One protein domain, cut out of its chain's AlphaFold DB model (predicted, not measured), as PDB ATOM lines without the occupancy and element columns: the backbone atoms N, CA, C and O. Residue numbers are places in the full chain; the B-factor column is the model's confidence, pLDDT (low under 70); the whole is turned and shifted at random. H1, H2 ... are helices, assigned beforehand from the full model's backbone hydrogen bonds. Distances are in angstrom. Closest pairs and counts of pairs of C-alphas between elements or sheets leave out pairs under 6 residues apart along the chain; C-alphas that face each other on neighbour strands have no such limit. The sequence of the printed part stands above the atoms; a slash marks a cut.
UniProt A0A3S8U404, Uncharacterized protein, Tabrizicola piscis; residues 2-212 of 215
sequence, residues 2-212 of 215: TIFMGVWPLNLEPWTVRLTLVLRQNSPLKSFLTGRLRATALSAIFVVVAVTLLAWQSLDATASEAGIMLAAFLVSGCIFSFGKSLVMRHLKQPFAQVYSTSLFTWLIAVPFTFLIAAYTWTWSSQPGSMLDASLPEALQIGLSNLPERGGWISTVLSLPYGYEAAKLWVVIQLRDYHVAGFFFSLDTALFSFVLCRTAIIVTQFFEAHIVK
ATOM      1  N   THR A   2     -42.106  56.774   3.162       54.03
ATOM      2  CA  THR A   2     -42.550  57.428   4.415       54.03
ATOM      3  C   THR A   2     -42.337  56.579   5.678       54.03
ATOM      4  O   THR A   2     -41.751  57.057   6.643       54.03
ATOM      5  N   ILE A   3     -42.713  55.292   5.654       55.53
ATOM      6  CA  ILE A   3     -42.521  54.376   6.799       55.53
ATOM      7  C   ILE A   3     -41.029  54.206   7.126       55.53
ATOM      8  O   ILE A   3     -40.632  54.283   8.283       55.53
ATOM      9  N   PHE A   4     -40.180  54.043   6.108       52.53
ATOM     10  CA  PHE A   4     -38.732  53.905   6.291       52.53
ATOM     11  C   PHE A   4     -38.119  55.153   6.950       52.53
ATOM     12  O   PHE A   4     -37.345  55.034   7.897       52.53
ATOM     13  N   MET A   5     -38.517  56.345   6.496       56.41
ATOM     14  CA  MET A   5     -38.052  57.613   7.064       56.41
ATOM     15  C   MET A   5     -38.547  57.852   8.496       56.41
ATOM     16  O   MET A   5     -37.838  58.490   9.266       56.41
ATOM     17  N   GLY A   6     -39.715  57.325   8.881       58.53
ATOM     18  CA  GLY A   6     -40.221  57.412  10.255       58.53
ATOM     19  C   GLY A   6     -39.560  56.426  11.234       58.53
ATOM     20  O   GLY A   6     -39.282  56.784  12.375       58.53
ATOM     21  N   VAL A   7     -39.248  55.195  10.800       60.03
ATOM     22  CA  VAL A   7     -38.605  54.165  11.654       60.03
ATOM     23  C   VAL A   7     -37.119  54.442  11.897       60.03
ATOM     24  O   VAL A   7     -36.565  54.052  12.930       60.03
ATOM     25  N   TRP A   8     -36.474  55.128  10.956       55.72
ATOM     26  CA  TRP A   8     -35.051  55.440  11.003       55.72
ATOM     27  C   TRP A   8     -34.619  56.250  12.246       55.72
ATOM     28  O   TRP A   8     -33.782  55.745  13.003       55.72
ATOM     29  N   PRO A   9     -35.170  57.452  12.527       59.06
ATOM     30  CA  PRO A   9     -34.779  58.243  13.698       59.06
ATOM     31  C   PRO A   9     -35.140  57.543  15.016       59.06
ATOM     32  O   PRO A   9     -34.341  57.552  15.952       59.06
ATOM     33  N   LEU A  10     -36.273  56.829  15.053       58.38
ATOM     34  CA  LEU A  10     -36.737  56.079  16.223       58.38
ATOM     35  C   LEU A  10     -35.732  55.031  16.717       58.38
ATOM     36  O   LEU A  10     -35.620  54.806  17.916       58.38
ATOM     37  N   ASN A  11     -34.997  54.368  15.825       60.00
ATOM     38  CA  ASN A  11     -34.007  53.366  16.237       60.00
ATOM     39  C   ASN A  11     -32.607  53.953  16.430       60.00
ATOM     40  O   ASN A  11     -31.815  53.417  17.207       60.00
ATOM     41  N   LEU A  12     -32.289  55.030  15.713       63.41
ATOM     42  CA  LEU A  12     -30.939  55.570  15.659       63.41
ATOM     43  C   LEU A  12     -30.624  56.446  16.877       63.41
ATOM     44  O   LEU A  12     -29.571  56.268  17.487       63.41
ATOM     45  N   GLU A  13     -31.536  57.334  17.279       66.56
ATOM     46  CA  GLU A  13     -31.297  58.295  18.368       66.56
ATOM     47  C   GLU A  13     -31.097  57.666  19.764       66.56
ATOM     48  O   GLU A  13     -30.172  58.054  20.477       66.56
ATOM     49  N   PRO A  14     -31.874  56.661  20.204       59.97
ATOM     50  CA  PRO A  14     -31.633  56.026  21.503       59.97
ATOM     51  C   PRO A  14     -30.361  55.186  21.496       59.97
ATOM     52  O   PRO A  14     -29.704  55.036  22.527       59.97
ATOM     53  N   TRP A  15     -30.027  54.600  20.345       62.16
ATOM     54  CA  TRP A  15     -28.841  53.773  20.201       62.16
ATOM     55  C   TRP A  15     -27.571  54.615  20.277       62.16
ATOM     56  O   TRP A  15     -26.649  54.232  20.992       62.16
ATOM     57  N   THR A  16     -27.534  55.787  19.635       63.66
ATOM     58  CA  THR A  16     -26.398  56.717  19.740       63.66
ATOM     59  C   THR A  16     -26.213  57.245  21.163       63.66
ATOM     60  O   THR A  16     -25.076  57.336  21.636       63.66
ATOM     61  N   VAL A  17     -27.303  57.513  21.892       63.28
ATOM     62  CA  VAL A  17     -27.227  57.925  23.304       63.28
ATOM     63  C   VAL A  17     -26.727  56.786  24.198       63.28
ATOM     64  O   VAL A  17     -25.814  57.000  24.996       63.28
ATOM     65  N   ARG A  18     -27.235  55.555  24.034       64.00
ATOM     66  CA  ARG A  18     -26.720  54.378  24.763       64.00
ATOM     67  C   ARG A  18     -25.249  54.114  24.457       64.00
ATOM     68  O   ARG A  18     -24.482  53.836  25.372       64.00
ATOM     69  N   LEU A  19     -24.839  54.249  23.196       63.28
ATOM     70  CA  LEU A  19     -23.438  54.104  22.805       63.28
ATOM     71  C   LEU A  19     -22.547  55.134  23.496       63.28
ATOM     72  O   LEU A  19     -21.454  54.797  23.933       63.28
ATOM     73  N   THR A  20     -23.021  56.374  23.609       67.00
ATOM     74  CA  THR A  20     -22.270  57.464  24.243       67.00
ATOM     75  C   THR A  20     -22.107  57.253  25.751       67.00
ATOM     76  O   THR A  20     -21.098  57.670  26.307       67.00
ATOM     77  N   LEU A  21     -23.057  56.571  26.402       67.06
ATOM     78  CA  LEU A  21     -22.965  56.203  27.819       67.06
ATOM     79  C   LEU A  21     -22.041  55.000  28.078       67.06
ATOM     80  O   LEU A  21     -21.462  54.908  29.155       67.06
ATOM     81  N   VAL A  22     -21.909  54.076  27.119       73.62
ATOM     82  CA  VAL A  22     -21.164  52.813  27.298       73.62
ATOM     83  C   VAL A  22     -19.722  52.885  26.772       73.62
ATOM     84  O   VAL A  22     -18.836  52.230  27.318       73.62
ATOM     85  N   LEU A  23     -19.446  53.666  25.723       64.88
ATOM     86  CA  LEU A  23     -18.109  53.756  25.123       64.88
ATOM     87  C   LEU A  23     -17.266  54.892  25.713       64.88
ATOM     88  O   LEU A  23     -17.722  56.025  25.849       64.88
ATOM     89  N   ARG A  24     -15.978  54.607  25.958       71.62
ATOM     90  CA  ARG A  24     -14.955  55.631  26.248       71.62
ATOM     91  C   ARG A  24     -14.947  56.700  25.148       71.62
ATOM     92  O   ARG A  24     -14.936  56.361  23.964       71.62
ATOM     93  N   GLN A  25     -14.865  57.972  25.550       64.19
ATOM     94  CA  GLN A  25     -14.990  59.146  24.670       64.19
ATOM     95  C   GLN A  25     -14.050  59.142  23.445       64.19
ATOM     96  O   GLN A  25     -14.438  59.672  22.409       64.19
ATOM     97  N   ASN A  26     -12.890  58.477  23.527       66.94
ATOM     98  CA  ASN A  26     -11.872  58.424  22.465       66.94
ATOM     99  C   ASN A  26     -11.790  57.080  21.712       66.94
ATOM    100  O   ASN A  26     -10.808  56.823  21.020       66.94
ATOM    101  N   SER A  27     -12.774  56.186  21.854       67.19
ATOM    102  CA  SER A  27     -12.716  54.886  21.174       67.19
ATOM    103  C   SER A  27     -13.063  54.997  19.677       67.19
ATOM    104  O   SER A  27     -14.155  55.478  19.351       67.19
ATOM    105  N   PRO A  28     -12.221  54.485  18.753       70.06
ATOM    106  CA  PRO A  28     -12.511  54.473  17.314       70.06
ATOM    107  C   PRO A  28     -13.723  53.593  16.962       70.06
ATOM    108  O   PRO A  28     -14.374  53.812  15.942       70.06
ATOM    109  N   LEU A  29     -14.107  52.664  17.850       63.94
ATOM    110  CA  LEU A  29     -15.331  51.869  17.708       63.94
ATOM    111  C   LEU A  29     -16.606  52.723  17.672       63.94
ATOM    112  O   LEU A  29     -17.617  52.263  17.146       63.94
ATOM    113  N   LYS A  30     -16.577  53.966  18.172       61.91
ATOM    114  CA  LYS A  30     -17.723  54.882  18.114       61.91
ATOM    115  C   LYS A  30     -18.130  55.230  16.677       61.91
ATOM    116  O   LYS A  30     -19.320  55.412  16.431       61.91
ATOM    117  N   SER A  31     -17.184  55.306  15.730       61.62
ATOM    118  CA  SER A  31     -17.515  55.608  14.326       61.62
ATOM    119  C   SER A  31     -18.083  54.381  13.599       61.62
ATOM    120  O   SER A  31     -19.019  54.511  12.806       61.62
ATOM    121  N   PHE A  32     -17.594  53.184  13.940       60.78
ATOM    122  CA  PHE A  32     -18.021  51.926  13.326       60.78
ATOM    123  C   PHE A  32     -19.372  51.422  13.869       60.78
ATOM    124  O   PHE A  32     -20.225  50.968  13.112       60.78
ATOM    125  N   LEU A  33     -19.628  51.580  15.173       59.72
ATOM    126  CA  LEU A  33     -20.888  51.212  15.836       59.72
ATOM    127  C   LEU A  33     -21.927  52.344  15.816       59.72
ATOM    128  O   LEU A  33     -22.756  52.452  16.718       59.72
ATOM    129  N   THR A  34     -21.950  53.167  14.765       58.75
ATOM    130  CA  THR A  34     -22.864  54.319  14.623       58.75
ATOM    131  C   THR A  34     -24.357  53.957  14.604       58.75
ATOM    132  O   THR A  34     -25.197  54.834  14.425       58.75
ATOM    133  N   GLY A  35     -24.738  52.685  14.773       57.44
ATOM    134  CA  GLY A  35     -26.135  52.240  14.850       57.44
ATOM    135  C   GLY A  35     -26.899  52.316  13.543       57.44
ATOM    136  O   GLY A  35     -27.934  51.672  13.417       57.44
ATOM    137  N   ARG A  36     -26.356  53.051  12.566       62.44
ATOM    138  CA  ARG A  36     -26.899  53.267  11.230       62.44
ATOM    139  C   ARG A  36     -27.241  51.949  10.568       62.44
ATOM    140  O   ARG A  36     -28.403  51.743  10.289       62.44
ATOM    141  N   LEU A  37     -26.289  51.023  10.448       64.94
ATOM    142  CA  LEU A  37     -26.490  49.725   9.788       64.94
ATOM    143  C   LEU A  37     -27.605  48.884  10.436       64.94
ATOM    144  O   LEU A  37     -28.435  48.303   9.742       64.94
ATOM    145  N   ARG A  38     -27.675  48.881  11.773       64.25
ATOM    146  CA  ARG A  38     -28.737  48.199  12.526       64.25
ATOM    147  C   ARG A  38     -30.090  48.888  12.345       64.25
ATOM    148  O   ARG A  38     -31.092  48.204  12.168       64.25
ATOM    149  N   ALA A  39     -30.125  50.220  12.365       62.81
ATOM    150  CA  ALA A  39     -31.331  50.994  12.099       62.81
ATOM    151  C   ALA A  39     -31.814  50.793  10.652       62.81
ATOM    152  O   ALA A  39     -33.013  50.608  10.454       62.81
ATOM    153  N   THR A  40     -30.911  50.724   9.661       69.19
ATOM    154  CA  THR A  40     -31.238  50.395   8.261       69.19
ATOM    155  C   THR A  40     -31.833  49.015   8.147       69.19
ATOM    156  O   THR A  40     -32.908  48.875   7.576       69.19
ATOM    157  N   ALA A  41     -31.159  48.012   8.709       71.50
ATOM    158  CA  ALA A  41     -31.601  46.630   8.621       71.50
ATOM    159  C   ALA A  41     -32.979  46.454   9.272       71.50
ATOM    160  O   ALA A  41     -33.895  45.945   8.634       71.50
ATOM    161  N   LEU A  42     -33.169  46.952  10.499       71.62
ATOM    162  CA  LEU A  42     -34.452  46.846  11.201       71.62
ATOM    163  C   LEU A  42     -35.573  47.617  10.496       71.62
ATOM    164  O   LEU A  42     -36.689  47.111  10.406       71.62
ATOM    165  N   SER A  43     -35.288  48.812   9.971       69.81
ATOM    166  CA  SER A  43     -36.284  49.601   9.233       69.81
ATOM    167  C   SER A  43     -36.657  48.940   7.908       69.81
ATOM    168  O   SER A  43     -37.832  48.898   7.561       69.81
ATOM    169  N   ALA A  44     -35.679  48.399   7.178       71.00
ATOM    170  CA  ALA A  44     -35.907  47.702   5.917       71.00
ATOM    171  C   ALA A  44     -36.724  46.422   6.128       71.00
ATOM    172  O   ALA A  44     -37.736  46.239   5.458       71.00
ATOM    173  N   ILE A  45     -36.342  45.590   7.104       78.19
ATOM    174  CA  ILE A  45     -37.078  44.368   7.456       78.19
ATOM    175  C   ILE A  45     -38.512  44.713   7.857       78.19
ATOM    176  O   ILE A  45     -39.450  44.112   7.342       78.19
ATOM    177  N   PHE A  46     -38.698  45.712   8.726       75.81
ATOM    178  CA  PHE A  46     -40.036  46.122   9.147       75.81
ATOM    179  C   PHE A  46     -40.885  46.605   7.970       75.81
ATOM    180  O   PHE A  46     -42.044  46.229   7.880       75.81
ATOM    181  N   VAL A  47     -40.326  47.405   7.056       76.75
ATOM    182  CA  VAL A  47     -41.060  47.894   5.879       76.75
ATOM    183  C   VAL A  47     -41.455  46.748   4.958       76.75
ATOM    184  O   VAL A  47     -42.601  46.715   4.528       76.75
ATOM    185  N   VAL A  48     -40.543  45.817   4.671       78.00
ATOM    186  CA  VAL A  48     -40.853  44.651   3.830       78.00
ATOM    187  C   VAL A  48     -41.983  43.843   4.464       78.00
ATOM    188  O   VAL A  48     -43.003  43.624   3.821       78.00
ATOM    189  N   VAL A  49     -41.860  43.496   5.747       77.94
ATOM    190  CA  VAL A  49     -42.885  42.727   6.470       77.94
ATOM    191  C   VAL A  49     -44.217  43.480   6.529       77.94
ATOM    192  O   VAL A  49     -45.256  42.903   6.225       77.94
ATOM    193  N   ALA A  50     -44.206  44.768   6.876       75.62
ATOM    194  CA  ALA A  50     -45.421  45.561   7.018       75.62
ATOM    195  C   ALA A  50     -46.142  45.767   5.686       75.62
ATOM    196  O   ALA A  50     -47.353  45.593   5.621       75.62
ATOM    197  N   VAL A  51     -45.417  46.110   4.619       77.75
ATOM    198  CA  VAL A  51     -46.018  46.309   3.294       77.75
ATOM    199  C   VAL A  51     -46.583  44.997   2.766       77.75
ATOM    200  O   VAL A  51     -47.710  44.994   2.284       77.75
ATOM    201  N   THR A  52     -45.848  43.889   2.894       79.25
ATOM    202  CA  THR A  52     -46.333  42.579   2.448       79.25
ATOM    203  C   THR A  52     -47.569  42.141   3.229       79.25
ATOM    204  O   THR A  52     -48.552  41.761   2.602       79.25
ATOM    205  N   LEU A  53     -47.569  42.250   4.563       76.75
ATOM    206  CA  LEU A  53     -48.723  41.868   5.389       76.75
ATOM    207  C   LEU A  53     -49.946  42.758   5.150       76.75
ATOM    208  O   LEU A  53     -51.061  42.255   5.067       76.75
ATOM    209  N   LEU A  54     -49.763  44.074   5.029       75.69
ATOM    210  CA  LEU A  54     -50.880  44.989   4.779       75.69
ATOM    211  C   LEU A  54     -51.453  44.807   3.370       75.69
ATOM    212  O   LEU A  54     -52.668  44.834   3.201       75.69
ATOM    213  N   ALA A  55     -50.594  44.598   2.367       77.50
ATOM    214  CA  ALA A  55     -51.032  44.308   1.006       77.50
ATOM    215  C   ALA A  55     -51.777  42.971   0.937       77.50
ATOM    216  O   ALA A  55     -52.828  42.908   0.307       77.50
ATOM    217  N   TRP A  56     -51.269  41.947   1.626       73.44
ATOM    218  CA  TRP A  56     -51.939  40.660   1.771       73.44
ATOM    219  C   TRP A  56     -53.345  40.824   2.342       73.44
ATOM    220  O   TRP A  56     -54.322  40.518   1.670       73.44
ATOM    221  N   GLN A  57     -53.453  41.426   3.530       73.75
ATOM    222  CA  GLN A  57     -54.742  41.593   4.190       73.75
ATOM    223  C   GLN A  57     -55.720  42.423   3.350       73.75
ATOM    224  O   GLN A  57     -56.918  42.176   3.381       73.75
ATOM    225  N   SER A  58     -55.230  43.397   2.576       73.00
ATOM    226  CA  SER A  58     -56.092  44.205   1.707       73.00
ATOM    227  C   SER A  58     -56.721  43.428   0.547       73.00
ATOM    228  O   SER A  58     -57.710  43.899  -0.008       73.00
ATOM    229  N   LEU A  59     -56.154  42.276   0.165       71.06
ATOM    230  CA  LEU A  59     -56.688  41.434  -0.906       71.06
ATOM    231  C   LEU A  59     -57.845  40.551  -0.426       71.06
ATOM    232  O   LEU A  59     -58.786  40.364  -1.191       71.06
ATOM    233  N   ASP A  60     -57.792  40.071   0.820       69.19
ATOM    234  CA  ASP A  60     -58.824  39.197   1.403       69.19
ATOM    235  C   ASP A  60     -59.843  39.938   2.283       69.19
ATOM    236  O   ASP A  60     -60.897  39.390   2.604       69.19
ATOM    237  N   ALA A  61     -59.569  41.187   2.674       69.75
ATOM    238  CA  ALA A  61     -60.447  41.926   3.574       69.75
ATOM    239  C   ALA A  61     -61.811  42.228   2.942       69.75
ATOM    240  O   ALA A  61     -61.935  42.916   1.922       69.75
ATOM    241  N   THR A  62     -62.864  41.816   3.644       73.69
ATOM    242  CA  THR A  62     -64.227  42.281   3.375       73.69
ATOM    243  C   THR A  62     -64.367  43.778   3.689       73.69
ATOM    244  O   THR A  62     -63.614  44.347   4.483       73.69
ATOM    245  N   ALA A  63     -65.364  44.451   3.100       77.88
ATOM    246  CA  ALA A  63     -65.574  45.890   3.310       77.88
ATOM    247  C   ALA A  63     -65.742  46.268   4.800       77.88
ATOM    248  O   ALA A  63     -65.285  47.329   5.232       77.88
ATOM    249  N   SER A  64     -66.353  45.388   5.599       77.06
ATOM    250  CA  SER A  64     -66.490  45.545   7.050       77.06
ATOM    251  C   SER A  64     -65.158  45.411   7.788       77.06
ATOM    252  O   SER A  64     -64.851  46.242   8.643       77.06
ATOM    253  N   GLU A  65     -64.337  44.419   7.440       73.81
ATOM    254  CA  GLU A  65     -63.013  44.220   8.045       73.81
ATOM    255  C   GLU A  65     -62.063  45.366   7.704       73.81
ATOM    256  O   GLU A  65     -61.382  45.886   8.590       73.81
ATOM    257  N   ALA A  66     -62.081  45.831   6.453       78.81
ATOM    258  CA  ALA A  66     -61.331  47.007   6.029       78.81
ATOM    259  C   ALA A  66     -61.735  48.256   6.833       78.81
ATOM    260  O   ALA A  66     -60.874  49.033   7.252       78.81
ATOM    261  N   GLY A  67     -63.033  48.423   7.116       82.19
ATOM    262  CA  GLY A  67     -63.543  49.492   7.977       82.19
ATOM    263  C   GLY A  67     -62.995  49.420   9.406       82.19
ATOM    264  O   GLY A  67     -62.542  50.434   9.941       82.19
ATOM    265  N   ILE A  68     -62.967  48.226  10.008       80.19
ATOM    266  CA  ILE A  68     -62.410  48.005  11.354       80.19
ATOM    267  C   ILE A  68     -60.902  48.284  11.370       80.19
ATOM    268  O   ILE A  68     -60.413  48.959  12.275       80.19
ATOM    269  N   MET A  69     -60.164  47.818  10.359       81.06
ATOM    270  CA  MET A  69     -58.723  48.067  10.230       81.06
ATOM    271  C   MET A  69     -58.410  49.557  10.076       81.06
ATOM    272  O   MET A  69     -57.477  50.063  10.704       81.06
ATOM    273  N   LEU A  70     -59.206  50.283   9.287       82.75
ATOM    274  CA  LEU A  70     -59.052  51.725   9.104       82.75
ATOM    275  C   LEU A  70     -59.390  52.496  10.386       82.75
ATOM    276  O   LEU A  70     -58.651  53.403  10.773       82.75
ATOM    277  N   ALA A  71     -60.456  52.107  11.088       83.75
ATOM    278  CA  ALA A  71     -60.783  52.667  12.394       83.75
ATOM    279  C   ALA A  71     -59.654  52.409  13.406       83.75
ATOM    280  O   ALA A  71     -59.226  53.337  14.090       83.75
ATOM    281  N   ALA A  72     -59.109  51.189  13.452       81.50
ATOM    282  CA  ALA A  72     -57.973  50.835  14.301       81.50
ATOM    283  C   ALA A  72     -56.741  51.693  13.998       81.50
ATOM    284  O   ALA A  72     -56.101  52.225  14.910       81.50
ATOM    285  N   PHE A  73     -56.443  51.885  12.713       82.19
ATOM    286  CA  PHE A  73     -55.353  52.733  12.252       82.19
ATOM    287  C   PHE A  73     -55.526  54.177  12.747       82.19
ATOM    288  O   PHE A  73     -54.631  54.714  13.402       82.19
ATOM    289  N   LEU A  74     -56.691  54.787  12.521       84.19
ATOM    290  CA  LEU A  74     -56.958  56.170  12.927       84.19
ATOM    291  C   LEU A  74     -56.962  56.345  14.449       84.19
ATOM    292  O   LEU A  74     -56.296  57.241  14.971       84.19
ATOM    293  N   VAL A  75     -57.661  55.466  15.170       85.94
ATOM    294  CA  VAL A  75     -57.732  55.493  16.638       85.94
ATOM    295  C   VAL A  75     -56.339  55.344  17.240       85.94
ATOM    296  O   VAL A  75     -55.987  56.091  18.154       85.94
ATOM    297  N   SER A  76     -55.516  54.443  16.700       82.44
ATOM    298  CA  SER A  76     -54.151  54.258  17.190       82.44
ATOM    299  C   SER A  76     -53.278  55.502  16.991       82.44
ATOM    300  O   SER A  76     -52.553  55.889  17.910       82.44
ATOM    301  N   GLY A  77     -53.414  56.183  15.848       78.44
ATOM    302  CA  GLY A  77     -52.762  57.467  15.592       78.44
ATOM    303  C   GLY A  77     -53.197  58.551  16.583       78.44
ATOM    304  O   GLY A  77     -52.344  59.221  17.165       78.44
ATOM    305  N   CYS A  78     -54.503  58.678  16.837       83.44
ATOM    306  CA  CYS A  78     -55.056  59.658  17.778       83.44
ATOM    307  C   CYS A  78     -54.589  59.422  19.222       83.44
ATOM    308  O   CYS A  78     -54.111  60.352  19.879       83.44
ATOM    309  N   ILE A  79     -54.687  58.178  19.711       84.56
ATOM    310  CA  ILE A  79     -54.232  57.804  21.060       84.56
ATOM    311  C   ILE A  79     -52.736  58.086  21.196       84.56
ATOM    312  O   ILE A  79     -52.298  58.624  22.214       84.56
ATOM    313  N   PHE A  80     -51.952  57.767  20.165       81.81
ATOM    314  CA  PHE A  80     -50.522  58.016  20.177       81.81
ATOM    315  C   PHE A  80     -50.176  59.508  20.226       81.81
ATOM    316  O   PHE A  80     -49.352  59.889  21.057       81.81
ATOM    317  N   SER A  81     -50.794  60.364  19.406       79.50
ATOM    318  CA  SER A  81     -50.524  61.811  19.439       79.50
ATOM    319  C   SER A  81     -50.859  62.421  20.802       79.50
ATOM    320  O   SER A  81     -50.055  63.171  21.364       79.50
ATOM    321  N   PHE A  82     -51.997  62.041  21.390       81.81
ATOM    322  CA  PHE A  82     -52.375  62.511  22.724       81.81
ATOM    323  C   PHE A  82     -51.414  61.989  23.803       81.81
ATOM    324  O   PHE A  82     -50.888  62.750  24.620       81.81
ATOM    325  N   GLY A  83     -51.115  60.691  23.763       78.56
ATOM    326  CA  GLY A  83     -50.230  60.023  24.708       78.56
ATOM    327  C   GLY A  83     -48.785  60.522  24.651       78.56
ATOM    328  O   GLY A  83     -48.150  60.721  25.688       78.56
ATOM    329  N   LYS A  84     -48.265  60.797  23.454       77.69
ATOM    330  CA  LYS A  84     -46.930  61.372  23.246       77.69
ATOM    331  C   LYS A  84     -46.805  62.741  23.910       77.69
ATOM    332  O   LYS A  84     -45.786  62.993  24.550       77.69
ATOM    333  N   SER A  85     -47.827  63.595  23.805       77.06
ATOM    334  CA  SER A  85     -47.840  64.912  24.460       77.06
ATOM    335  C   SER A  85     -47.711  64.793  25.982       77.06
ATOM    336  O   SER A  85     -46.929  65.515  26.596       77.06
ATOM    337  N   LEU A  86     -48.397  63.820  26.591       78.38
ATOM    338  CA  LEU A  86     -48.289  63.549  28.028       78.38
ATOM    339  C   LEU A  86     -46.903  63.021  28.417       78.38
ATOM    340  O   LEU A  86     -46.298  63.513  29.366       78.38
ATOM    341  N   VAL A  87     -46.358  62.059  27.671       77.44
ATOM    342  CA  VAL A  87     -45.050  61.465  27.991       77.44
ATOM    343  C   VAL A  87     -43.902  62.462  27.788       77.44
ATOM    344  O   VAL A  87     -42.958  62.479  28.579       77.44
ATOM    345  N   MET A  88     -43.995  63.343  26.788       77.38
ATOM    346  CA  MET A  88     -43.020  64.417  26.550       77.38
ATOM    347  C   MET A  88     -42.938  65.420  27.711       77.38
ATOM    348  O   MET A  88     -41.911  66.077  27.862       77.38
ATOM    349  N   ARG A  89     -43.969  65.520  28.563       78.44
ATOM    350  CA  ARG A  89     -43.920  66.345  29.786       78.44
ATOM    351  C   ARG A  89     -43.062  65.723  30.890       78.44
ATOM    352  O   ARG A  89     -42.595  66.444  31.764       78.44
ATOM    353  N   HIS A  90     -42.845  64.406  30.856       81.12
ATOM    354  CA  HIS A  90     -42.153  63.667  31.917       81.12
ATOM    355  C   HIS A  90     -40.784  63.112  31.500       81.12
ATOM    356  O   HIS A  90     -39.948  62.845  32.362       81.12
ATOM    357  N   LEU A  91     -40.526  62.943  30.200       74.56
ATOM    358  CA  LEU A  91     -39.288  62.362  29.678       74.56
ATOM    359  C   LEU A  91     -38.578  63.304  28.701       74.56
ATOM    360  O   LEU A  91     -39.204  63.977  27.885       74.56
ATOM    361  N   LYS A  92     -37.242  63.293  28.732       73.75
ATOM    362  CA  LYS A  92     -36.408  64.000  27.749       73.75
ATOM    363  C   LYS A  92     -36.294  63.187  26.453       73.75
ATOM    364  O   LYS A  92     -36.266  61.951  26.472       73.75
ATOM    365  N   GLN A  93     -36.199  63.874  25.316       70.12
ATOM    366  CA  GLN A  93     -35.838  63.232  24.050       70.12
ATOM    367  C   GLN A  93     -34.399  62.692  24.104       70.12
ATOM    368  O   GLN A  93     -33.568  63.284  24.798       70.12
ATOM    369  N   PRO A  94     -34.082  61.571  23.427       66.81
ATOM    370  CA  PRO A  94     -34.926  60.768  22.523       66.81
ATOM    371  C   PRO A  94     -35.716  59.643  23.219       66.81
ATOM    372  O   PRO A  94     -36.546  58.970  22.606       66.81
ATOM    373  N   PHE A  95     -35.489  59.428  24.518       65.00
ATOM    374  CA  PHE A  95     -36.115  58.337  25.270       65.00
ATOM    375  C   PHE A  95     -37.634  58.472  25.363       65.00
ATOM    376  O   PHE A  95     -38.326  57.460  25.285       65.00
ATOM    377  N   ALA A  96     -38.149  59.705  25.448       68.06
ATOM    378  CA  ALA A  96     -39.584  59.972  25.395       68.06
ATOM    379  C   ALA A  96     -40.232  59.370  24.138       68.06
ATOM    380  O   ALA A  96     -41.210  58.641  24.246       68.06
ATOM    381  N   GLN A  97     -39.656  59.594  22.951       67.69
ATOM    382  CA  GLN A  97     -40.232  59.106  21.695       67.69
ATOM    383  C   GLN A  97     -40.236  57.582  21.606       67.69
ATOM    384  O   GLN A  97     -41.250  56.991  21.237       67.69
ATOM    385  N   VAL A  98     -39.138  56.926  21.969       69.25
ATOM    386  CA  VAL A  98     -39.054  55.462  21.862       69.25
ATOM    387  C   VAL A  98     -39.882  54.757  22.913       69.25
ATOM    388  O   VAL A  98     -40.547  53.769  22.597       69.25
ATOM    389  N   TYR A  99     -39.902  55.290  24.131       72.25
ATOM    390  CA  TYR A  99     -40.735  54.741  25.186       72.25
ATOM    391  C   TYR A  99     -42.219  54.929  24.870       72.25
ATOM    392  O   TYR A  99     -42.963  53.956  24.938       72.25
ATOM    393  N   SER A 100     -42.640  56.115  24.407       73.62
ATOM    394  CA  SER A 100     -44.009  56.336  23.924       73.62
ATOM    395  C   SER A 100     -44.365  55.387  22.787       73.62
ATOM    396  O   SER A 100     -45.402  54.738  22.841       73.62
ATOM    397  N   THR A 101     -43.506  55.264  21.771       74.31
ATOM    398  CA  THR A 101     -43.782  54.396  20.616       74.31
ATOM    399  C   THR A 101     -43.993  52.959  21.063       74.31
ATOM    400  O   THR A 101     -45.001  52.357  20.712       74.31
ATOM    401  N   SER A 102     -43.080  52.414  21.870       76.50
ATOM    402  CA  SER A 102     -43.190  51.034  22.341       76.50
ATOM    403  C   SER A 102     -44.409  50.850  23.243       76.50
ATOM    404  O   SER A 102     -45.219  49.964  22.993       76.50
ATOM    405  N   LEU A 103     -44.571  51.701  24.259       79.44
ATOM    406  CA  LEU A 103     -45.637  51.575  25.251       79.44
ATOM    407  C   LEU A 103     -47.020  51.682  24.607       79.44
ATOM    408  O   LEU A 103     -47.847  50.802  24.819       79.44
ATOM    409  N   PHE A 104     -47.255  52.701  23.779       80.31
ATOM    410  CA  PHE A 104     -48.547  52.868  23.115       80.31
ATOM    411  C   PHE A 104     -48.784  51.814  22.035       80.31
ATOM    412  O   PHE A 104     -49.920  51.384  21.879       80.31
ATOM    413  N   THR A 105     -47.742  51.318  21.351       79.25
ATOM    414  CA  THR A 105     -47.920  50.178  20.435       79.25
ATOM    415  C   THR A 105     -48.452  48.967  21.193       79.25
ATOM    416  O   THR A 105     -49.444  48.397  20.769       79.25
ATOM    417  N   TRP A 106     -47.854  48.591  22.328       81.38
ATOM    418  CA  TRP A 106     -48.333  47.450  23.116       81.38
ATOM    419  C   TRP A 106     -49.722  47.690  23.713       81.38
ATOM    420  O   TRP A 106     -50.586  46.823  23.617       81.38
ATOM    421  N   LEU A 107     -49.950  48.876  24.282       83.81
ATOM    422  CA  LEU A 107     -51.212  49.225  24.939       83.81
ATOM    423  C   LEU A 107     -52.386  49.231  23.955       83.81
ATOM    424  O   LEU A 107     -53.494  48.898  24.348       83.81
ATOM    425  N   ILE A 108     -52.144  49.564  22.685       82.25
ATOM    426  CA  ILE A 108     -53.173  49.589  21.639       82.25
ATOM    427  C   ILE A 108     -53.259  48.239  20.911       82.25
ATOM    428  O   ILE A 108     -54.355  47.724  20.716       82.25
ATOM    429  N   ALA A 109     -52.128  47.633  20.541       78.94
ATOM    430  CA  ALA A 109     -52.113  46.391  19.768       78.94
ATOM    431  C   ALA A 109     -52.735  45.224  20.538       78.94
ATOM    432  O   ALA A 109     -53.504  44.464  19.963       78.94
ATOM    433  N   VAL A 110     -52.465  45.088  21.842       81.56
ATOM    434  CA  VAL A 110     -53.022  43.989  22.650       81.56
ATOM    435  C   VAL A 110     -54.561  43.998  22.653       81.56
ATOM    436  O   VAL A 110     -55.143  43.001  22.233       81.56
ATOM    437  N   PRO A 111     -55.264  45.079  23.042       82.75
ATOM    438  CA  PRO A 111     -56.726  45.091  23.007       82.75
ATOM    439  C   PRO A 111     -57.289  44.993  21.584       82.75
ATOM    440  O   PRO A 111     -58.288  44.304  21.388       82.75
ATOM    441  N   PHE A 112     -56.647  45.604  20.579       78.44
ATOM    442  CA  PHE A 112     -57.092  45.447  19.188       78.44
ATOM    443  C   PHE A 112     -56.957  44.011  18.686       78.44
ATOM    444  O   PHE A 112     -57.824  43.549  17.953       78.44
ATOM    445  N   THR A 113     -55.928  43.289  19.119       78.12
ATOM    446  CA  THR A 113     -55.775  41.860  18.833       78.12
ATOM    447  C   THR A 113     -56.968  41.076  19.351       78.12
ATOM    448  O   THR A 113     -57.544  40.292  18.606       78.12
ATOM    449  N   PHE A 114     -57.362  41.302  20.609       78.75
ATOM    450  CA  PHE A 114     -58.519  40.627  21.192       78.75
ATOM    451  C   PHE A 114     -59.809  40.965  20.442       78.75
ATOM    452  O   PHE A 114     -60.600  40.066  20.175       78.75
ATOM    453  N   LEU A 115     -60.004  42.231  20.063       77.69
ATOM    454  CA  LEU A 115     -61.176  42.660  19.297       77.69
ATOM    455  C   LEU A 115     -61.232  42.013  17.910       77.69
ATOM    456  O   LEU A 115     -62.272  41.477  17.539       77.69
ATOM    457  N   ILE A 116     -60.124  42.035  17.160       73.00
ATOM    458  CA  ILE A 116     -60.059  41.438  15.821       73.00
ATOM    459  C   ILE A 116     -60.218  39.922  15.924       73.00
ATOM    460  O   ILE A 116     -61.040  39.364  15.215       73.00
ATOM    461  N   ALA A 117     -59.523  39.258  16.852       71.75
ATOM    462  CA  ALA A 117     -59.649  37.815  17.041       71.75
ATOM    463  C   ALA A 117     -61.079  37.406  17.431       71.75
ATOM    464  O   ALA A 117     -61.599  36.432  16.893       71.75
ATOM    465  N   ALA A 118     -61.737  38.160  18.318       71.31
ATOM    466  CA  ALA A 118     -63.130  37.913  18.683       71.31
ATOM    467  C   ALA A 118     -64.071  38.105  17.486       71.31
ATOM    468  O   ALA A 118     -64.955  37.276  17.272       71.31
ATOM    469  N   TYR A 119     -63.863  39.160  16.691       71.31
ATOM    470  CA  TYR A 119     -64.645  39.430  15.484       71.31
ATOM    471  C   TYR A 119     -64.451  38.336  14.426       71.31
ATOM    472  O   TYR A 119     -65.423  37.756  13.952       71.31
ATOM    473  N   THR A 120     -63.203  37.974  14.125       69.94
ATOM    474  CA  THR A 120     -62.879  36.881  13.205       69.94
ATOM    475  C   THR A 120     -63.469  35.563  13.696       69.94
ATOM    476  O   THR A 120     -64.054  34.835  12.908       69.94
ATOM    477  N   TRP A 121     -63.409  35.259  14.995       67.38
ATOM    478  CA  TRP A 121     -63.997  34.028  15.534       67.38
ATOM    479  C   TRP A 121     -65.522  33.962  15.373       67.38
ATOM    480  O   TRP A 121     -66.079  32.891  15.151       67.38
ATOM    481  N   THR A 122     -66.207  35.097  15.503       67.50
ATOM    482  CA  THR A 122     -67.676  35.155  15.485       67.50
ATOM    483  C   THR A 122     -68.262  35.291  14.081       67.50
ATOM    484  O   THR A 122     -69.365  34.797  13.850       67.50
ATOM    485  N   TRP A 123     -67.536  35.903  13.140       61.16
ATOM    486  CA  TRP A 123     -67.995  36.131  11.762       61.16
ATOM    487  C   TRP A 123     -67.263  35.320  10.688       61.16
ATOM    488  O   TRP A 123     -67.714  35.326   9.541       61.16
ATOM    489  N   SER A 124     -66.179  34.604  11.012       58.84
ATOM    490  CA  SER A 124     -65.545  33.706  10.042       58.84
ATOM    491  C   SER A 124     -66.513  32.574   9.714       58.84
ATOM    492  O   SER A 124     -66.819  31.706  10.535       58.84
ATOM    493  N   SER A 125     -67.039  32.624   8.494       52.28
ATOM    494  CA  SER A 125     -67.871  31.580   7.920       52.28
ATOM    495  C   SER A 125     -66.979  30.367   7.695       52.28
ATOM    496  O   SER A 125     -66.305  30.262   6.678       52.28
ATOM    497  N   GLN A 126     -66.934  29.465   8.679       57.59
ATOM    498  CA  GLN A 126     -66.254  28.183   8.534       57.59
ATOM    499  C   GLN A 126     -66.898  27.456   7.348       57.59
ATOM    500  O   GLN A 126     -68.089  27.130   7.424       57.59
ATOM    501  N   PRO A 127     -66.180  27.238   6.232       57.75
ATOM    502  CA  PRO A 127     -66.761  26.533   5.107       57.75
ATOM    503  C   PRO A 127     -67.065  25.113   5.582       57.75
ATOM    504  O   PRO A 127     -66.165  24.388   6.001       57.75
ATOM    505  N   GLY A 128     -68.343  24.721   5.554       58.84
ATOM    506  CA  GLY A 128     -68.782  23.409   6.045       58.84
ATOM    507  C   GLY A 128     -68.059  22.239   5.367       58.84
ATOM    508  O   GLY A 128     -67.929  21.175   5.958       58.84
ATOM    509  N   SER A 129     -67.500  22.466   4.174       61.38
ATOM    510  CA  SER A 129     -66.644  21.526   3.447       61.38
ATOM    511  C   SER A 129     -65.306  21.219   4.128       61.38
ATOM    512  O   SER A 129     -64.711  20.201   3.802       61.38
ATOM    513  N   MET A 130     -64.824  22.047   5.063       63.28
ATOM    514  CA  MET A 130     -63.584  21.799   5.815       63.28
ATOM    515  C   MET A 130     -63.792  21.009   7.117       63.28
ATOM    516  O   MET A 130     -62.804  20.621   7.736       63.28
ATOM    517  N   LEU A 131     -65.042  20.760   7.535       66.56
ATOM    518  CA  LEU A 131     -65.343  19.990   8.753       66.56
ATOM    519  C   LEU A 131     -64.897  18.526   8.627       66.56
ATOM    520  O   LEU A 131     -64.319  17.985   9.567       66.56
ATOM    521  N   ASP A 132     -65.087  17.940   7.444       69.31
ATOM    522  CA  ASP A 132     -64.760  16.538   7.153       69.31
ATOM    523  C   ASP A 132     -63.535  16.380   6.230       69.31
ATOM    524  O   ASP A 132     -63.132  15.262   5.913       69.31
ATOM    525  N   ALA A 133     -62.929  17.487   5.785       70.50
ATOM    526  CA  ALA A 133     -61.801  17.456   4.858       70.50
ATOM    527  C   ALA A 133     -60.502  17.019   5.546       70.50
ATOM    528  O   ALA A 133     -60.158  17.464   6.646       70.50
ATOM    529  N   SER A 134     -59.711  16.214   4.844       78.00
ATOM    530  CA  SER A 134     -58.311  15.967   5.187       78.00
ATOM    531  C   SER A 134     -57.442  17.210   4.917       78.00
ATOM    532  O   SER A 134     -57.806  18.086   4.135       78.00
ATOM    533  N   LEU A 135     -56.263  17.309   5.544       75.62
ATOM    534  CA  LEU A 135     -55.347  18.447   5.346       75.62
ATOM    535  C   LEU A 135     -54.996  18.712   3.859       75.62
ATOM    536  O   LEU A 135     -54.990  19.879   3.463       75.62
ATOM    537  N   PRO A 136     -54.753  17.692   3.006       78.88
ATOM    538  CA  PRO A 136     -54.571  17.899   1.567       78.88
ATOM    539  C   PRO A 136     -55.798  18.503   0.869       78.88
ATOM    540  O   PRO A 136     -55.648  19.391   0.032       78.88
ATOM    541  N   GLU A 137     -57.006  18.069   1.232       76.75
ATOM    542  CA  GLU A 137     -58.258  18.594   0.669       76.75
ATOM    543  C   GLU A 137     -58.518  20.028   1.139       76.75
ATOM    544  O   GLU A 137     -58.902  20.877   0.338       76.75
ATOM    545  N   ALA A 138     -58.223  20.346   2.402       75.25
ATOM    546  CA  ALA A 138     -58.324  21.707   2.920       75.25
ATOM    547  C   ALA A 138     -57.350  22.670   2.222       75.25
ATOM    548  O   ALA A 138     -57.733  23.785   1.865       75.25
ATOM    549  N   LEU A 139     -56.114  22.227   1.961       77.50
ATOM    550  CA  LEU A 139     -55.151  22.984   1.157       77.50
ATOM    551  C   LEU A 139     -55.650  23.192  -0.274       77.50
ATOM    552  O   LEU A 139     -55.524  24.292  -0.804       77.50
ATOM    553  N   GLN A 140     -56.246  22.171  -0.890       79.69
ATOM    554  CA  GLN A 140     -56.810  22.286  -2.231       79.69
ATOM    555  C   GLN A 140     -57.988  23.269  -2.274       79.69
ATOM    556  O   GLN A 140     -58.058  24.080  -3.196       79.69
ATOM    557  N   ILE A 141     -58.862  23.258  -1.262       75.31
ATOM    558  CA  ILE A 141     -59.949  24.237  -1.109       75.31
ATOM    559  C   ILE A 141     -59.366  25.650  -0.975       75.31
ATOM    560  O   ILE A 141     -59.786  26.561  -1.687       75.31
ATOM    561  N   GLY A 142     -58.350  25.835  -0.130       70.69
ATOM    562  CA  GLY A 142     -57.664  27.117   0.031       70.69
ATOM    563  C   GLY A 142     -57.026  27.641  -1.252       70.69
ATOM    564  O   GLY A 142     -57.210  28.798  -1.618       70.69
ATOM    565  N   LEU A 143     -56.317  26.773  -1.971       76.56
ATOM    566  CA  LEU A 143     -55.686  27.106  -3.247       76.56
ATOM    567  C   LEU A 143     -56.718  27.338  -4.360       76.56
ATOM    568  O   LEU A 143     -56.461  28.122  -5.265       76.56
ATOM    569  N   SER A 144     -57.898  26.716  -4.299       73.88
ATOM    570  CA  SER A 144     -58.973  26.970  -5.268       73.88
ATOM    571  C   SER A 144     -59.600  28.363  -5.133       73.88
ATOM    572  O   SER A 144     -60.161  28.866  -6.101       73.88
ATOM    573  N   ASN A 145     -59.442  29.009  -3.973       70.62
ATOM    574  CA  ASN A 145     -59.861  30.392  -3.737       70.62
ATOM    575  C   ASN A 145     -58.815  31.429  -4.189       70.62
ATOM    576  O   ASN A 145     -59.036  32.628  -4.019       70.62
ATOM    577  N   LEU A 146     -57.682  31.002  -4.768       70.75
ATOM    578  CA  LEU A 146     -56.709  31.926  -5.348       70.75
ATOM    579  C   LEU A 146     -57.391  32.763  -6.444       70.75
ATOM    580  O   LEU A 146     -57.979  32.189  -7.364       70.75
ATOM    581  N   PRO A 147     -57.279  34.105  -6.420       65.19
ATOM    582  CA  PRO A 147     -57.771  34.918  -7.523       65.19
ATOM    583  C   PRO A 147     -57.081  34.478  -8.819       65.19
ATOM    584  O   PRO A 147     -55.866  34.264  -8.814       65.19
ATOM    585  N   GLU A 148     -57.836  34.366  -9.920       65.00
ATOM    586  CA  GLU A 148     -57.329  33.967 -11.242       65.00
ATOM    587  C   GLU A 148     -56.277  34.970 -11.746       65.00
ATOM    588  O   GLU A 148     -56.547  35.917 -12.484       65.00
ATOM    589  N   ARG A 149     -55.038  34.797 -11.292       62.84
ATOM    590  CA  ARG A 149     -53.881  35.605 -11.663       62.84
ATOM    591  C   ARG A 149     -52.832  34.657 -12.217       62.84
ATOM    592  O   ARG A 149     -52.282  33.834 -11.497       62.84
ATOM    593  N   GLY A 150     -52.573  34.749 -13.517       69.62
ATOM    594  CA  GLY A 150     -51.583  33.904 -14.181       69.62
ATOM    595  C   GLY A 150     -50.137  34.256 -13.809       69.62
ATOM    596  O   GLY A 150     -49.815  35.402 -13.491       69.62
ATOM    597  N   GLY A 151     -49.245  33.268 -13.919       77.19
ATOM    598  CA  GLY A 151     -47.791  33.450 -13.851       77.19
ATOM    599  C   GLY A 151     -47.188  33.348 -12.447       77.19
ATOM    600  O   GLY A 151     -47.728  32.694 -11.566       77.19
ATOM    601  N   TRP A 152     -46.039  33.994 -12.234       80.56
ATOM    602  CA  TRP A 152     -45.267  33.906 -10.982       80.56
ATOM    603  C   TRP A 152     -45.999  34.478  -9.753       80.56
ATOM    604  O   TRP A 152     -45.662  34.147  -8.619       80.56
ATOM    605  N   ILE A 153     -47.007  35.328  -9.971       74.06
ATOM    606  CA  ILE A 153     -47.782  35.976  -8.907       74.06
ATOM    607  C   ILE A 153     -48.631  34.943  -8.154       74.06
ATOM    608  O   ILE A 153     -48.671  34.993  -6.928       74.06
ATOM    609  N   SER A 154     -49.244  33.969  -8.837       72.38
ATOM    610  CA  SER A 154     -50.004  32.910  -8.153       72.38
ATOM    611  C   SER A 154     -49.108  32.006  -7.315       72.38
ATOM    612  O   SER A 154     -49.519  31.586  -6.240       72.38
ATOM    613  N   THR A 155     -47.863  31.770  -7.738       76.06
ATOM    614  CA  THR A 155     -46.879  30.998  -6.962       76.06
ATOM    615  C   THR A 155     -46.475  31.705  -5.668       76.06
ATOM    616  O   THR A 155     -46.255  31.067  -4.644       76.06
ATOM    617  N   VAL A 156     -46.374  33.036  -5.688       77.44
ATOM    618  CA  VAL A 156     -46.085  33.804  -4.470       77.44
ATOM    619  C   VAL A 156     -47.307  33.853  -3.557       77.44
ATOM    620  O   VAL A 156     -47.151  33.740  -2.346       77.44
ATOM    621  N   LEU A 157     -48.513  33.980  -4.118       72.94
ATOM    622  CA  LEU A 157     -49.760  34.008  -3.352       72.94
ATOM    623  C   LEU A 157     -50.144  32.621  -2.793       72.94
ATOM    624  O   LEU A 157     -50.775  32.546  -1.744       72.94
ATOM    625  N   SER A 158     -49.732  31.514  -3.420       74.25
ATOM    626  CA  SER A 158     -50.096  30.162  -2.965       74.25
ATOM    627  C   SER A 158     -49.539  29.807  -1.585       74.25
ATOM    628  O   SER A 158     -50.144  29.025  -0.862       74.25
ATOM    629  N   LEU A 159     -48.387  30.372  -1.214       77.06
ATOM    630  CA  LEU A 159     -47.763  30.177   0.099       77.06
ATOM    631  C   LEU A 159     -48.661  30.695   1.243       77.06
ATOM    632  O   LEU A 159     -49.057  29.906   2.099       77.06
ATOM    633  N   PRO A 160     -48.999  31.990   1.277       73.81
ATOM    634  CA  PRO A 160     -49.871  32.554   2.298       73.81
ATOM    635  C   PRO A 160     -51.335  32.062   2.226       73.81
ATOM    636  O   PRO A 160     -51.890  31.773   3.283       73.81
ATOM    637  N   TYR A 161     -51.925  31.808   1.045       70.88
ATOM    638  CA  TYR A 161     -53.260  31.170   0.964       70.88
ATOM    639  C   TYR A 161     -53.236  29.724   1.488       70.88
ATOM    640  O   TYR A 161     -54.147  29.289   2.191       70.88
ATOM    641  N   GLY A 162     -52.169  28.970   1.197       75.88
ATOM    642  CA  GLY A 162     -51.967  27.630   1.747       75.88
ATOM    643  C   GLY A 162     -51.771  27.645   3.265       75.88
ATOM    644  O   GLY A 162     -52.297  26.780   3.964       75.88
ATOM    645  N   TYR A 163     -51.068  28.652   3.791       77.38
ATOM    646  CA  TYR A 163     -50.938  28.866   5.232       77.38
ATOM    647  C   TYR A 163     -52.293  29.150   5.888       77.38
ATOM    648  O   TYR A 163     -52.616  28.503   6.882       77.38
ATOM    649  N   GLU A 164     -53.108  30.051   5.332       73.00
ATOM    650  CA  GLU A 164     -54.445  30.338   5.870       73.00
ATOM    651  C   GLU A 164     -55.366  29.115   5.832       73.00
ATOM    652  O   GLU A 164     -56.056  28.830   6.811       73.00
ATOM    653  N   ALA A 165     -55.323  28.333   4.755       73.19
ATOM    654  CA  ALA A 165     -56.114  27.114   4.630       73.19
ATOM    655  C   ALA A 165     -55.693  26.028   5.629       73.19
ATOM    656  O   ALA A 165     -56.538  25.427   6.295       73.19
ATOM    657  N   ALA A 166     -54.383  25.817   5.796       76.44
ATOM    658  CA  ALA A 166     -53.855  24.918   6.818       76.44
ATOM    659  C   ALA A 166     -54.226  25.399   8.228       76.44
ATOM    660  O   ALA A 166     -54.615  24.602   9.079       76.44
ATOM    661  N   LYS A 167     -54.155  26.711   8.471       74.88
ATOM    662  CA  LYS A 167     -54.521  27.337   9.743       74.88
ATOM    663  C   LYS A 167     -56.004  27.125  10.062       74.88
ATOM    664  O   LYS A 167     -56.320  26.703  11.172       74.88
ATOM    665  N   LEU A 168     -56.899  27.371   9.104       73.44
ATOM    666  CA  LEU A 168     -58.339  27.135   9.255       73.44
ATOM    667  C   LEU A 168     -58.643  25.659   9.530       73.44
ATOM    668  O   LEU A 168     -59.408  25.360  10.446       73.44
ATOM    669  N   TRP A 169     -57.987  24.739   8.818       76.69
ATOM    670  CA  TRP A 169     -58.125  23.305   9.068       76.69
ATOM    671  C   TRP A 169     -57.704  22.919  10.492       76.69
ATOM    672  O   TRP A 169     -58.446  22.233  11.191       76.69
ATOM    673  N   VAL A 170     -56.555  23.417  10.967       73.81
ATOM    674  CA  VAL A 170     -56.080  23.165  12.338       73.81
ATOM    675  C   VAL A 170     -57.078  23.684  13.379       73.81
ATOM    676  O   VAL A 170     -57.339  22.994  14.362       73.81
ATOM    677  N   VAL A 171     -57.666  24.867  13.167       71.62
ATOM    678  CA  VAL A 171     -58.683  25.433  14.073       71.62
ATOM    679  C   VAL A 171     -59.938  24.571  14.128       71.62
ATOM    680  O   VAL A 171     -60.495  24.373  15.207       71.62
ATOM    681  N   ILE A 172     -60.377  24.057  12.981       72.94
ATOM    682  CA  ILE A 172     -61.562  23.206  12.885       72.94
ATOM    683  C   ILE A 172     -61.327  21.870  13.599       72.94
ATOM    684  O   ILE A 172     -62.167  21.448  14.392       72.94
ATOM    685  N   GLN A 173     -60.171  21.238  13.380       74.19
ATOM    686  CA  GLN A 173     -59.836  19.941  13.981       74.19
ATOM    687  C   GLN A 173     -59.538  20.032  15.487       74.19
ATOM    688  O   GLN A 173     -59.823  19.103  16.238       74.19
ATOM    689  N   LEU A 174     -58.979  21.152  15.953       72.00
ATOM    690  CA  LEU A 174     -58.647  21.383  17.366       72.00
ATOM    691  C   LEU A 174     -59.690  22.239  18.092       72.00
ATOM    692  O   LEU A 174     -59.367  22.874  19.097       72.00
ATOM    693  N   ARG A 175     -60.939  22.254  17.614       66.69
ATOM    694  CA  ARG A 175     -62.016  23.089  18.165       66.69
ATOM    695  C   ARG A 175     -62.253  22.876  19.668       66.69
ATOM    696  O   ARG A 175     -62.603  23.828  20.359       66.69
ATOM    697  N   ASP A 176     -61.993  21.671  20.176       66.56
ATOM    698  CA  ASP A 176     -62.128  21.330  21.601       66.56
ATOM    699  C   ASP A 176     -60.942  21.804  22.467       66.56
ATOM    700  O   ASP A 176     -61.040  21.896  23.695       66.56
ATOM    701  N   TYR A 177     -59.812  22.161  21.848       65.56
ATOM    702  CA  TYR A 177     -58.609  22.618  22.538       65.56
ATOM    703  C   TYR A 177     -58.491  24.143  22.484       65.56
ATOM    704  O   TYR A 177     -57.931  24.722  21.556       65.56
ATOM    705  N   HIS A 178     -58.911  24.805  23.565       62.16
ATOM    706  CA  HIS A 178     -58.809  26.262  23.749       62.16
ATOM    707  C   HIS A 178     -57.394  26.834  23.506       62.16
ATOM    708  O   HIS A 178     -57.244  27.989  23.111       62.16
ATOM    709  N   VAL A 179     -56.344  26.026  23.696       62.94
ATOM    710  CA  VAL A 179     -54.943  26.410  23.451       62.94
ATOM    711  C   VAL A 179     -54.654  26.635  21.959       62.94
ATOM    712  O   VAL A 179     -53.832  27.485  21.618       62.94
ATOM    713  N   ALA A 180     -55.357  25.952  21.050       61.09
ATOM    714  CA  ALA A 180     -55.219  26.178  19.610       61.09
ATOM    715  C   ALA A 180     -55.723  27.577  19.204       61.09
ATOM    716  O   ALA A 180     -55.100  28.243  18.376       61.09
ATOM    717  N   GLY A 181     -56.769  28.085  19.870       62.66
ATOM    718  CA  GLY A 181     -57.242  29.466  19.708       62.66
ATOM    719  C   GLY A 181     -56.211  30.524  20.134       62.66
ATOM    720  O   GLY A 181     -56.148  31.611  19.555       62.66
ATOM    721  N   PHE A 182     -55.341  30.202  21.095       62.34
ATOM    722  CA  PHE A 182     -54.249  31.090  21.507       62.34
ATOM    723  C   PHE A 182     -53.150  31.194  20.435       62.34
ATOM    724  O   PHE A 182     -52.712  32.291  20.098       62.34
ATOM    725  N   PHE A 183     -52.737  30.073  19.835       63.81
ATOM    726  CA  PHE A 183     -51.793  30.114  18.709       63.81
ATOM    727  C   PHE A 183     -52.398  30.788  17.473       63.81
ATOM    728  O   PHE A 183     -51.696  31.503  16.759       63.81
ATOM    729  N   PHE A 184     -53.705  30.628  17.256       64.81
ATOM    730  CA  PHE A 184     -54.423  31.293  16.171       64.81
ATOM    731  C   PHE A 184     -54.437  32.821  16.325       64.81
ATOM    732  O   PHE A 184     -54.214  33.545  15.356       64.81
ATOM    733  N   SER A 185     -54.634  33.310  17.551       67.06
ATOM    734  CA  SER A 185     -54.633  34.745  17.860       67.06
ATOM    735  C   SER A 185     -53.244  35.383  17.792       67.06
ATOM    736  O   SER A 185     -53.155  36.606  17.732       67.06
ATOM    737  N   LEU A 186     -52.164  34.596  17.724       69.75
ATOM    738  CA  LEU A 186     -50.798  35.111  17.604       69.75
ATOM    739  C   LEU A 186     -50.537  35.768  16.242       69.75
ATOM    740  O   LEU A 186     -49.877  36.805  16.184       69.75
ATOM    741  N   ASP A 187     -51.081  35.219  15.152       70.75
ATOM    742  CA  ASP A 187     -50.964  35.853  13.832       70.75
ATOM    743  C   ASP A 187     -51.750  37.170  13.784       70.75
ATOM    744  O   ASP A 187     -51.260  38.180  13.281       70.75
ATOM    745  N   THR A 188     -52.915  37.185  14.433       72.31
ATOM    746  CA  THR A 188     -53.806  38.339  14.487       72.31
ATOM    747  C   THR A 188     -53.189  39.405  15.384       72.31
ATOM    748  O   THR A 188     -53.288  40.600  15.099       72.31
ATOM    749  N   ALA A 189     -52.453  38.973  16.413       75.31
ATOM    750  CA  ALA A 189     -51.631  39.825  17.255       75.31
ATOM    751  C   ALA A 189     -50.504  40.471  16.469       75.31
ATOM    752  O   ALA A 189     -50.275  41.674  16.580       75.31
ATOM    753  N   LEU A 190     -49.809  39.680  15.653       78.25
ATOM    754  CA  LEU A 190     -48.715  40.165  14.827       78.25
ATOM    755  C   LEU A 190     -49.224  41.167  13.786       78.25
ATOM    756  O   LEU A 190     -48.626  42.232  13.631       78.25
ATOM    757  N   PHE A 191     -50.362  40.884  13.151       80.00
ATOM    758  CA  PHE A 191     -51.015  41.807  12.228       80.00
ATOM    759  C   PHE A 191     -51.439  43.110  12.921       80.00
ATOM    760  O   PHE A 191     -51.050  44.192  12.480       80.00
ATOM    761  N   SER A 192     -52.165  43.026  14.043       79.38
ATOM    762  CA  SER A 192     -52.584  44.194  14.831       79.38
ATOM    763  C   SER A 192     -51.384  45.031  15.274       79.38
ATOM    764  O   SER A 192     -51.378  46.255  15.127       79.38
ATOM    765  N   PHE A 193     -50.322  44.375  15.741       80.88
ATOM    766  CA  PHE A 193     -49.092  45.034  16.150       80.88
ATOM    767  C   PHE A 193     -48.431  45.775  14.989       80.88
ATOM    768  O   PHE A 193     -48.049  46.937  15.137       80.88
ATOM    769  N   VAL A 194     -48.313  45.135  13.824       80.62
ATOM    770  CA  VAL A 194     -47.752  45.749  12.615       80.62
ATOM    771  C   VAL A 194     -48.611  46.927  12.152       80.62
ATOM    772  O   VAL A 194     -48.060  47.986  11.835       80.62
ATOM    773  N   LEU A 195     -49.938  46.791  12.173       81.31
ATOM    774  CA  LEU A 195     -50.884  47.830  11.770       81.31
ATOM    775  C   LEU A 195     -50.810  49.053  12.695       81.31
ATOM    776  O   LEU A 195     -50.557  50.165  12.222       81.31
ATOM    777  N   CYS A 196     -50.933  48.856  14.010       79.62
ATOM    778  CA  CYS A 196     -50.844  49.935  14.995       79.62
ATOM    779  C   CYS A 196     -49.467  50.603  14.973       79.62
ATOM    780  O   CYS A 196     -49.358  51.829  15.005       79.62
ATOM    781  N   ARG A 197     -48.393  49.814  14.863       78.00
ATOM    782  CA  ARG A 197     -47.037  50.359  14.782       78.00
ATOM    783  C   ARG A 197     -46.852  51.204  13.525       78.00
ATOM    784  O   ARG A 197     -46.262  52.279  13.606       78.00
ATOM    785  N   THR A 198     -47.378  50.755  12.387       79.06
ATOM    786  CA  THR A 198     -47.337  51.512  11.128       79.06
ATOM    787  C   THR A 198     -48.089  52.834  11.252       79.06
ATOM    788  O   THR A 198     -47.541  53.865  10.865       79.06
ATOM    789  N   ALA A 199     -49.279  52.836  11.859       79.31
ATOM    790  CA  ALA A 199     -50.042  54.058  12.119       79.31
ATOM    791  C   ALA A 199     -49.247  55.066  12.955       79.31
ATOM    792  O   ALA A 199     -49.087  56.218  12.556       79.31
ATOM    793  N   ILE A 200     -48.656  54.610  14.061       78.44
ATOM    794  CA  ILE A 200     -47.836  55.445  14.948       78.44
ATOM    795  C   ILE A 200     -46.641  56.050  14.202       78.44
ATOM    796  O   ILE A 200     -46.370  57.245  14.332       78.44
ATOM    797  N   ILE A 201     -45.927  55.248  13.408       76.62
ATOM    798  CA  ILE A 201     -44.778  55.709  12.614       76.62
ATOM    799  C   ILE A 201     -45.208  56.778  11.604       76.62
ATOM    800  O   ILE A 201     -44.524  57.791  11.450       76.62
ATOM    801  N   VAL A 202     -46.332  56.561  10.918       77.88
ATOM    802  CA  VAL A 202     -46.873  57.514   9.944       77.88
ATOM    803  C   VAL A 202     -47.251  58.820  10.642       77.88
ATOM    804  O   VAL A 202     -46.807  59.881  10.206       77.88
ATOM    805  N   THR A 203     -47.967  58.760  11.765       77.38
ATOM    806  CA  THR A 203     -48.320  59.945  12.560       77.38
ATOM    807  C   THR A 203     -47.080  60.716  13.015       77.38
ATOM    808  O   THR A 203     -47.024  61.937  12.879       77.38
ATOM    809  N   GLN A 204     -46.038  60.024  13.481       73.81
ATOM    810  CA  GLN A 204     -44.777  60.675  13.841       73.81
ATOM    811  C   GLN A 204     -44.087  61.345  12.657       73.81
ATOM    812  O   GLN A 204     -43.533  62.432  12.814       73.81
ATOM    813  N   PHE A 205     -44.106  60.706  11.485       73.75
ATOM    814  CA  PHE A 205     -43.544  61.281  10.271       73.75
ATOM    815  C   PHE A 205     -44.271  62.579   9.890       73.75
ATOM    816  O   PHE A 205     -43.608  63.584   9.627       73.75
ATOM    817  N   PHE A 206     -45.609  62.574   9.941       74.19
ATOM    818  CA  PHE A 206     -46.449  63.752   9.704       74.19
ATOM    819  C   PHE A 206     -46.155  64.888  10.693       74.19
ATOM    820  O   PHE A 206     -45.932  66.024  10.272       74.19
ATOM    821  N   GLU A 207     -46.085  64.595  11.992       69.62
ATOM    822  CA  GLU A 207     -45.743  65.596  13.011       69.62
ATOM    823  C   GLU A 207     -44.331  66.172  12.806       69.62
ATOM    824  O   GLU A 207     -44.126  67.379  12.916       69.62
ATOM    825  N   ALA A 208     -43.347  65.326  12.486       69.25
ATOM    826  CA  ALA A 208     -41.955  65.749  12.352       69.25
ATOM    827  C   ALA A 208     -41.678  66.578  11.086       69.25
ATOM    828  O   ALA A 208     -40.828  67.465  11.139       69.25
ATOM    829  N   HIS A 209     -42.366  66.295   9.972       63.59
ATOM    830  CA  HIS A 209     -42.070  66.910   8.669       63.59
ATOM    831  C   HIS A 209     -43.093  67.952   8.208       63.59
ATOM    832  O   HIS A 209     -42.727  68.814   7.419       63.59
ATOM    833  N   ILE A 210     -44.356  67.901   8.654       60.06
ATOM    834  CA  ILE A 210     -45.396  68.834   8.177       60.06
ATOM    835  C   ILE A 210     -45.688  69.923   9.208       60.06
ATOM    836  O   ILE A 210     -45.762  71.096   8.854       60.06
ATOM    837  N   VAL A 211     -45.828  69.564  10.485       58.00
ATOM    838  CA  VAL A 211     -46.165  70.543  11.536       58.00
ATOM    839  C   VAL A 211     -44.966  71.438  11.852       58.00
ATOM    840  O   VAL A 211     -45.111  72.648  11.957       58.00
ATOM    841  N   LYS A 212     -43.763  70.858  11.894       49.69
ATOM    842  CA  LYS A 212     -42.518  71.571  12.217       49.69
ATOM    843  C   LYS A 212     -42.012  72.530  11.130       49.69
ATOM    844  O   LYS A 212     -41.100  73.297  11.391       49.69
TER     845      LYS A 212
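This is residues 2 to 212 of the 215 residues of an uncharacterized protein of Tabrizicola piscis (UniProt A0A3S8U404). One long helix, H8, runs slantwise through the middle of a loose, elongated assembly of helices, between H3 on one side and the H4 and H5 hairpin on the other. The H6 and H7 hairpin makes one end of the long axis, and the far part of H1 with H2 makes the other, where residues 21 to 28 stick out. You are reading 211 residues with eight named helices, H1 to H8 in order, and no named strand: all helix. The radius of gyration of the C-alphas is 21.0 A, and the spans are 68 by 36 by 35 A.

Find C-alpha 2 at (-42.550, 57.428, 4.415); from there H1 runs 31.7 A to residue 22. H2 is residues 29 to 32, and H3, residues 36 to 60, covers 36.2 A. Look for C-alpha 63 at (-65.574, 45.890, 3.310), where H4 begins; it runs 37.3 A to residue 88. H5, residues 95 to 123, covers 41.1 A, with a kink of 26 degrees near residue 110. Next come H6, residues 135 to 144, and H7, residues 152 to 173, 32.1 A long with a kink of 27 degrees near residue 160. H8, residues 178 to 211, runs 47.6 A to C-alpha 211 at (-46.165, 70.543, 11.536), with a kink of 28 degrees near residue 187.

Start at H8, the hub, which touches five helices. Its residues 185 to 200 touch H5 at a steep tilt of 45 degrees, opposite ways; the closest C-alphas, of Thr 113 and Ala 189, are 4.9 A apart. Its residues 195 to 203 touch residues 69 to 81 of H4, closest at the C-alphas of Gly 77 and Ile 200, 5.4 A. H4 and H5 form a hairpin at a shallow tilt of 24 degrees, with the C-alphas of Met 88 and Ala 96 closest at 5.7 A. Residues 50 to 54 of H3 touch residues 191 to 198 of H8, closest at the C-alphas of Ala 50 and Val 194, 6.1 A; H3 and H5 are apart. Residues 2 to 7 of H1 touch residues 198 to 205 of H8, about perpendicular at 89 degrees, with the C-alphas of Gly 6 and Phe 205 closest at 5.1 A. H2 touches no helix. H6 and H7 form a hairpin, closest at the C-alphas of Gly 142 and Ala 165, 4.9 A; residues 167 to 171 of H7 touch residues 180 to 184 of H8, closest at the C-alphas of Val 171 and Ala 180, 6.6 A. Every O i to N i+4 pair is within hydrogen-bond range in H4 and H6; the figures are 13 of 17 in H1, 20 of 21 in H3, 24 of 25 in H5, 16 of 18 in H7 and 26 of 30 in H8, while H2 is too short for such a pair.

The C-alphas farthest apart, of Asn 26 and Asp 132, are 69.2 A apart. The printed part has no cut, and the link from H5 to H6, 11 residues, is long. The mean pLDDT of the printed part is 71.6; look for values under 70 in 79 residues, among them 2 to 21, 120 to 132 and 175 to 186.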